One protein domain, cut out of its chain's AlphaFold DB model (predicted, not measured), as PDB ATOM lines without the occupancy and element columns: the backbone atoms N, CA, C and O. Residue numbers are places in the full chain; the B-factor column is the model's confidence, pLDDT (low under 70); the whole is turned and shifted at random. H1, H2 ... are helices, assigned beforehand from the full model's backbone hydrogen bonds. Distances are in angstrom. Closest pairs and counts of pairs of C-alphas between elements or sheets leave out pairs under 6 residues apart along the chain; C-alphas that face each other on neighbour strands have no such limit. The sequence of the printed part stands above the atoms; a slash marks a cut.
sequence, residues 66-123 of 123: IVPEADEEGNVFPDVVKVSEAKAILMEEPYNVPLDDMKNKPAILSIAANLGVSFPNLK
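Overview. This is residues 66 to 123 of the 123 residues of an uncharacterized protein of Porphyromonas gulae (UniProt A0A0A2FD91). The domain has little regular structure: two short helices, H2 and H1, lie side by side and run the same way, among long loops. The loops at residues 66 to 82 and 92 to 104 reach to opposite ends of the longest axis, and residues 115 to 123 fold back after H2. The printed part has 58 residues, with H1 then H2 along the chain and no named strand; it is all helix by class, with 19 residues in named elements. It is compact, with a radius of gyration of the C-alphas of 10.1 A, and spans 30 by 24 by 20 A.

Along the chain. H2, residues 105 to 114, is 14.3 A long and ends at C-alpha 114 (17.751, 75.573, 148.420). H1, residues 83 to 91, is 12.2 A long and begins at C-alpha 83 (2.577, 69.751, 153.622).

Arrangement. H2 and H1 touch; their closest C-alphas, of Lys 105 and Val 83, are 6.5 A apart. They run the same way at a shallow tilt of 33 degrees, only just short of steep. In H1 and H2 every O i to N i+4 pair is within hydrogen-bond range.

Size, cuts and confidence. The C-alphas farthest apart, of Glu 72 and Asp 100, are 30.2 A apart. The link from H1 to H2 is long, 13 residues. The printed part has no cut. Residues 66 to 74 have pLDDT under 70.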
ATOM      1  N   ILE A  66       5.698  73.690 168.635       51.31
ATOM      2  CA  ILE A  66       6.534  72.500 168.549       51.31
ATOM      3  C   ILE A  66       7.334  72.745 167.274       51.31
ATOM      4  O   ILE A  66       6.896  72.399 166.183       51.31
ATOM      5  N   VAL A  67       8.435  73.484 167.413       51.09
ATOM      6  CA  VAL A  67       9.494  73.667 166.461       51.09
ATOM      7  C   VAL A  67       9.996  72.253 166.469       51.09
ATOM      8  O   VAL A  67      10.501  71.814 167.508       51.09
ATOM      9  N   PRO A  68       9.706  71.489 165.408       51.19
ATOM     10  CA  PRO A  68      10.207  70.141 165.355       51.19
ATOM     11  C   PRO A  68      11.710  70.294 165.531       51.19
ATOM     12  O   PRO A  68      12.325  71.050 164.774       51.19
ATOM     13  N   GLU A  69      12.239  69.752 166.632       49.56
ATOM     14  CA  GLU A  69      13.611  70.007 167.041       49.56
ATOM     15  C   GLU A  69      14.481  69.589 165.869       49.56
ATOM     16  O   GLU A  69      14.504  68.423 165.468       49.56
ATOM     17  N   ALA A  70      15.103  70.573 165.229       53.81
ATOM     18  CA  ALA A  70      16.000  70.268 164.149       53.81
ATOM     19  C   ALA A  70      17.192  69.521 164.753       53.81
ATOM     20  O   ALA A  70      17.731  69.939 165.780       53.81
ATOM     21  N   ASP A  71      17.580  68.411 164.123       50.53
ATOM     22  CA  ASP A  71      18.775  67.638 164.492       50.53
ATOM     23  C   ASP A  71      20.011  68.565 164.530       50.53
ATOM     24  O   ASP A  71      19.936  69.641 163.944       50.53
ATOM     25  N   GLU A  72      21.129  68.188 165.169       49.78
ATOM     26  CA  GLU A  72      22.266  69.054 165.603       49.78
ATOM     27  C   GLU A  72      22.870  70.049 164.562       49.78
ATOM     28  O   GLU A  72      23.714  70.874 164.905       49.78
ATOM     29  N   GLU A  73      22.413  70.027 163.306       54.91
ATOM     30  CA  GLU A  73      22.700  70.965 162.213       54.91
ATOM     31  C   GLU A  73      21.561  71.983 161.899       54.91
ATOM     32  O   GLU A  73      21.668  72.772 160.962       54.91
ATOM     33  N   GLY A  74      20.455  71.999 162.654       60.25
ATOM     34  CA  GLY A  74      19.430  73.058 162.651       60.25
ATOM     35  C   GLY A  74      18.438  73.088 161.477       60.25
ATOM     36  O   GLY A  74      17.484  73.863 161.516       60.25
ATOM     37  N   ASN A  75      18.608  72.235 160.457       71.81
ATOM     38  CA  ASN A  75      17.851  72.350 159.202       71.81
ATOM     39  C   ASN A  75      17.111  71.071 158.751       71.81
ATOM     40  O   ASN A  75      16.532  71.041 157.664       71.81
ATOM     41  N   VAL A  76      17.109  69.990 159.534       81.69
ATOM     42  CA  VAL A  76      16.377  68.757 159.185       81.69
ATOM     43  C   VAL A  76      15.183  68.600 160.110       81.69
ATOM     44  O   VAL A  76      15.363  68.504 161.316       81.69
ATOM     45  N   PHE A  77      13.977  68.523 159.542       81.62
ATOM     46  CA  PHE A  77      12.727  68.418 160.296       81.62
ATOM     47  C   PHE A  77      12.060  67.053 160.061       81.62
ATOM     48  O   PHE A  77      11.198  66.916 159.181       81.62
ATOM     49  N   PRO A  78      12.471  66.007 160.799       80.19
ATOM     50  CA  PRO A  78      11.955  64.655 160.622       80.19
ATOM     51  C   PRO A  78      10.504  64.496 161.091       80.19
ATOM     52  O   PRO A  78       9.789  63.670 160.533       80.19
ATOM     53  N   ASP A  79      10.027  65.290 162.046       81.25
ATOM     54  CA  ASP A  79       8.644  65.190 162.540       81.25
ATOM     55  C   ASP A  79       7.608  65.782 161.574       81.25
ATOM     56  O   ASP A  79       6.403  65.580 161.725       81.25
ATOM     57  N   VAL A  80       8.064  66.474 160.527       83.19
ATOM     58  CA  VAL A  80       7.198  67.098 159.530       83.19
ATOM     59  C   VAL A  80       6.726  66.057 158.525       83.19
ATOM     60  O   VAL A  80       7.437  65.668 157.594       83.19
ATOM     61  N   VAL A  81       5.476  65.629 158.693       85.00
ATOM     62  CA  VAL A  81       4.836  64.640 157.814       85.00
ATOM     63  C   VAL A  81       3.861  65.301 156.843       85.00
ATOM     64  O   VAL A  81       3.635  64.775 155.750       85.00
ATOM     65  N   LYS A  82       3.284  66.456 157.205       85.75
ATOM     66  CA  LYS A  82       2.262  67.141 156.402       85.75
ATOM     67  C   LYS A  82       2.815  68.352 155.661       85.75
ATOM     68  O   LYS A  82       3.588  69.147 156.186       85.75
ATOM     69  N   VAL A  83       2.285  68.571 154.457       86.25
ATOM     70  CA  VAL A  83       2.577  69.751 153.622       86.25
ATOM     71  C   VAL A  83       2.298  71.068 154.348       86.25
ATOM     72  O   VAL A  83       3.054  72.018 154.180       86.25
ATOM     73  N   SER A  84       1.244  71.140 155.160       84.19
ATOM     74  CA  SER A  84       0.921  72.354 155.918       84.19
ATOM     75  C   SER A  84       1.987  72.708 156.958       84.19
ATOM     76  O   SER A  84       2.261  73.885 157.147       84.19
ATOM     77  N   GLU A  85       2.608  71.705 157.584       84.56
ATOM     78  CA  GLU A  85       3.656  71.892 158.597       84.56
ATOM     79  C   GLU A  85       4.963  72.344 157.940       84.56
ATOM     80  O   GLU A  85       5.553  73.334 158.356       84.56
ATOM     81  N   ALA A  86       5.350  71.714 156.823       85.06
ATOM     82  CA  ALA A  86       6.503  72.152 156.032       85.06
ATOM     83  C   ALA A  86       6.359  73.605 155.548       85.06
ATOM     84  O   ALA A  86       7.319  74.370 155.552       85.06
ATOM     85  N   LYS A  87       5.144  73.999 155.140       87.12
ATOM     86  CA  LYS A  87       4.851  75.379 154.733       87.12
ATOM     87  C   LYS A  87       4.980  76.367 155.883       87.12
ATOM     88  O   LYS A  87       5.489  77.455 155.650       87.12
ATOM     89  N   ALA A  88       4.493  76.010 157.072       85.12
ATOM     90  CA  ALA A  88       4.586  76.864 158.251       85.12
ATOM     91  C   ALA A  88       6.056  77.159 158.582       85.12
ATOM     92  O   ALA A  88       6.435  78.321 158.628       85.12
ATOM     93  N   ILE A  89       6.894  76.120 158.619       84.94
ATOM     94  CA  ILE A  89       8.335  76.246 158.887       84.94
ATOM     95  C   ILE A  89       9.027  77.152 157.868       84.94
ATOM     96  O   ILE A  89       9.818  78.011 158.234       84.94
ATOM     97  N   LEU A  90       8.724  76.985 156.578       84.88
ATOM     98  CA  LEU A  90       9.322  77.823 155.540       84.88
ATOM     99  C   LEU A  90       8.787  79.261 155.544       84.88
ATOM    100  O   LEU A  90       9.469  80.146 155.040       84.88
ATOM    101  N   MET A  91       7.585  79.507 156.067       86.44
ATOM    102  CA  MET A  91       7.022  80.856 156.209       86.44
ATOM    103  C   MET A  91       7.582  81.617 157.403       86.44
ATOM    104  O   MET A  91       7.545  82.845 157.396       86.44
ATOM    105  N   GLU A  92       8.060  80.911 158.420       80.94
ATOM    106  CA  GLU A  92       8.626  81.519 159.615       80.94
ATOM    107  C   GLU A  92      10.053  82.029 159.379       80.94
ATOM    108  O   GLU A  92      10.727  81.701 158.393       80.94
ATOM    109  N   GLU A  93      10.522  82.884 160.288       73.75
ATOM    110  CA  GLU A  93      11.917  83.311 160.304       73.75
ATOM    111  C   GLU A  93      12.824  82.104 160.607       73.75
ATOM    112  O   GLU A  93      12.493  81.295 161.474       73.75
ATOM    113  N   PRO A  94      13.976  81.956 159.925       75.25
ATOM    114  CA  PRO A  94      14.636  82.924 159.039       75.25
ATOM    115  C   PRO A  94      14.240  82.839 157.551       75.25
ATOM    116  O   PRO A  94      14.764  83.603 156.739       75.25
ATOM    117  N   TYR A  95      13.361  81.912 157.166       82.88
ATOM    118  CA  TYR A  95      13.144  81.526 155.770       82.88
ATOM    119  C   TYR A  95      12.175  82.443 155.014       82.88
ATOM    120  O   TYR A  95      12.435  82.762 153.852       82.88
ATOM    121  N   ASN A  96      11.094  82.901 155.662       85.19
ATOM    122  CA  ASN A  96      10.135  83.885 155.133       85.19
ATOM    123  C   ASN A  96       9.646  83.606 153.690       85.19
ATOM    124  O   ASN A  96       9.470  84.520 152.878       85.19
ATOM    125  N   VAL A  97       9.441  82.336 153.340       85.56
ATOM    126  CA  VAL A  97       9.020  81.908 152.002       85.56
ATOM    127  C   VAL A  97       7.530  82.200 151.805       85.56
ATOM    128  O   VAL A  97       6.699  81.728 152.585       85.56
ATOM    129  N   PRO A  98       7.137  82.907 150.734       83.12
ATOM    130  CA  PRO A  98       5.733  83.166 150.450       83.12
ATOM    131  C   PRO A  98       4.990  81.894 150.011       83.12
ATOM    132  O   PRO A  98       5.501  81.039 149.287       83.12
ATOM    133  N   LEU A  99       3.714  81.803 150.397       82.06
ATOM    134  CA  LEU A  99       2.822  80.698 150.021       82.06
ATOM    135  C   LEU A  99       2.691  80.485 148.510       82.06
ATOM    136  O   LEU A  99       2.475  79.350 148.079       82.06
ATOM    137  N   ASP A 100       2.819  81.558 147.729       83.38
ATOM    138  CA  ASP A 100       2.745  81.529 146.269       83.38
ATOM    139  C   ASP A 100       3.841  80.663 145.641       83.38
ATOM    140  O   ASP A 100       3.591  80.019 144.627       83.38
ATOM    141  N   ASP A 101       5.020  80.564 146.255       80.94
ATOM    142  CA  ASP A 101       6.101  79.694 145.779       80.94
ATOM    143  C   ASP A 101       5.882  78.225 146.195       80.94
ATOM    144  O   ASP A 101       6.353  77.287 145.552       80.94
ATOM    145  N   MET A 102       5.051  77.988 147.212       84.12
ATOM    146  CA  MET A 102       4.766  76.673 147.791       84.12
ATOM    147  C   MET A 102       3.481  76.038 147.233       84.12
ATOM    148  O   MET A 102       2.622  75.534 147.972       84.12
ATOM    149  N   LYS A 103       3.333  76.037 145.903       80.94
ATOM    150  CA  LYS A 103       2.108  75.573 145.213       80.94
ATOM    151  C   LYS A 103       1.843  74.076 145.383       80.94
ATOM    152  O   LYS A 103       0.691  73.653 145.433       80.94
ATOM    153  N   ASN A 104       2.894  73.268 145.477       84.38
ATOM    154  CA  ASN A 104       2.820  71.811 145.559       84.38
ATOM    155  C   ASN A 104       4.017  71.221 146.324       84.38
ATOM    156  O   ASN A 104       5.060  71.855 146.464       84.38
ATOM    157  N   LYS A 105       3.879  69.971 146.787       84.62
ATOM    158  CA  LYS A 105       4.920  69.240 147.533       84.62
ATOM    159  C   LYS A 105       6.333  69.317 146.918       84.62
ATOM    160  O   LYS A 105       7.262  69.629 147.656       84.62
ATOM    161  N   PRO A 106       6.543  69.072 145.608       86.00
ATOM    162  CA  PRO A 106       7.889  69.132 145.038       86.00
ATOM    163  C   PRO A 106       8.478  70.552 145.010       86.00
ATOM    164  O   PRO A 106       9.690  70.685 145.158       86.00
ATOM    165  N   ALA A 107       7.659  71.604 144.873       86.81
ATOM    166  CA  ALA A 107       8.143  72.983 144.984       86.81
ATOM    167  C   ALA A 107       8.621  73.280 146.410       86.81
ATOM    168  O   ALA A 107       9.713  73.805 146.586       86.81
ATOM    169  N   ILE A 108       7.865  72.843 147.420       87.12
ATOM    170  CA  ILE A 108       8.224  72.991 148.839       87.12
ATOM    171  C   ILE A 108       9.552  72.300 149.141       87.12
ATOM    172  O   ILE A 108      10.436  72.921 149.713       87.12
ATOM    173  N   LEU A 109       9.723  71.049 148.706       88.06
ATOM    174  CA  LEU A 109      10.980  70.317 148.891       88.06
ATOM    175  C   LEU A 109      12.154  70.973 148.147       88.06
ATOM    176  O   LEU A 109      13.267  70.976 148.661       88.06
ATOM    177  N   SER A 110      11.912  71.546 146.965       87.25
ATOM    178  CA  SER A 110      12.953  72.253 146.201       87.25
ATOM    179  C   SER A 110      13.382  73.550 146.889       87.25
ATOM    180  O   SER A 110      14.571  73.842 146.968       87.25
ATOM    181  N   ILE A 111      12.422  74.320 147.405       87.19
ATOM    182  CA  ILE A 111      12.687  75.553 148.153       87.19
ATOM    183  C   ILE A 111      13.400  75.227 149.464       87.19
ATOM    184  O   ILE A 111      14.410  75.850 149.770       87.19
ATOM    185  N   ALA A 112      12.927  74.209 150.187       86.81
ATOM    186  CA  ALA A 112      13.563  73.722 151.401       86.81
ATOM    187  C   ALA A 112      15.027  73.356 151.140       86.81
ATOM    188  O   ALA A 112      15.912  73.920 151.770       86.81
ATOM    189  N   ALA A 113      15.298  72.524 150.129       85.31
ATOM    190  CA  ALA A 113      16.658  72.124 149.781       85.31
ATOM    191  C   ALA A 113      17.557  73.322 149.418       85.31
ATOM    192  O   ALA A 113      18.719  73.353 149.814       85.31
ATOM    193  N   ASN A 114      17.021  74.333 148.719       85.06
ATOM    194  CA  ASN A 114      17.751  75.573 148.420       85.06
ATOM    195  C   ASN A 114      18.093  76.388 149.676       85.06
ATOM    196  O   ASN A 114      19.100  77.089 149.692       85.06
ATOM    197  N   LEU A 115      17.264  76.293 150.714       84.19
ATOM    198  CA  LEU A 115      17.459  76.942 152.010       84.19
ATOM    199  C   LEU A 115      18.274  76.080 152.987       84.19
ATOM    200  O   LEU A 115      18.460  76.468 154.135       84.19
ATOM    201  N   GLY A 116      18.759  74.914 152.544       82.69
ATOM    202  CA  GLY A 116      19.452  73.945 153.391       82.69
ATOM    203  C   GLY A 116      18.522  73.122 154.283       82.69
ATOM    204  O   GLY A 116      19.013  72.348 155.096       82.69
ATOM    205  N   VAL A 117      17.205  73.258 154.112       84.62
ATOM    206  CA  VAL A 117      16.158  72.601 154.896       84.62
ATOM    207  C   VAL A 117      15.735  71.270 154.278       84.62
ATOM    208  O   VAL A 117      15.545  71.161 153.065       84.62
ATOM    209  N   SER A 118      15.522  70.249 155.106       84.75
ATOM    210  CA  SER A 118      15.079  68.926 154.657       84.75
ATOM    211  C   SER A 118      13.864  68.422 155.434       84.75
ATOM    212  O   SER A 118      13.838  68.452 156.661       84.75
ATOM    213  N   PHE A 119      12.876  67.899 154.701       89.62
ATOM    214  CA  PHE A 119      11.653  67.291 155.240       89.62
ATOM    215  C   PHE A 119      11.577  65.805 154.838       89.62
ATOM    216  O   PHE A 119      10.842  65.450 153.910       89.62
ATOM    217  N   PRO A 120      12.355  64.913 155.477       82.44
ATOM    218  CA  PRO A 120      12.523  63.529 155.022       82.44
ATOM    219  C   PRO A 120      11.243  62.684 155.113       82.44
ATOM    220  O   PRO A 120      11.073  61.752 154.327       82.44
ATOM    221  N   ASN A 121      10.322  63.019 156.022       85.69
ATOM    222  CA  ASN A 121       9.084  62.267 156.251       85.69
ATOM    223  C   ASN A 121       7.838  62.898 155.604       85.69
ATOM    224  O   ASN A 121       6.722  62.434 155.846       85.69
ATOM    225  N   LEU A 122       8.013  63.911 154.747       82.62
ATOM    226  CA  LEU A 122       6.915  64.641 154.116       82.62
ATOM    227  C   LEU A 122       6.145  63.781 153.094       82.62
ATOM    228  O   LEU A 122       6.624  63.496 151.984       82.62
ATOM    229  N   LYS A 123       4.913  63.399 153.445       71.94
ATOM    230  CA  LYS A 123       4.056  62.530 152.623       71.94
ATOM    231  C   LYS A 123       3.224  63.308 151.611       71.94
ATOM    232  O   LYS A 123       2.650  64.363 151.948       71.94
TER     233      LYS A 123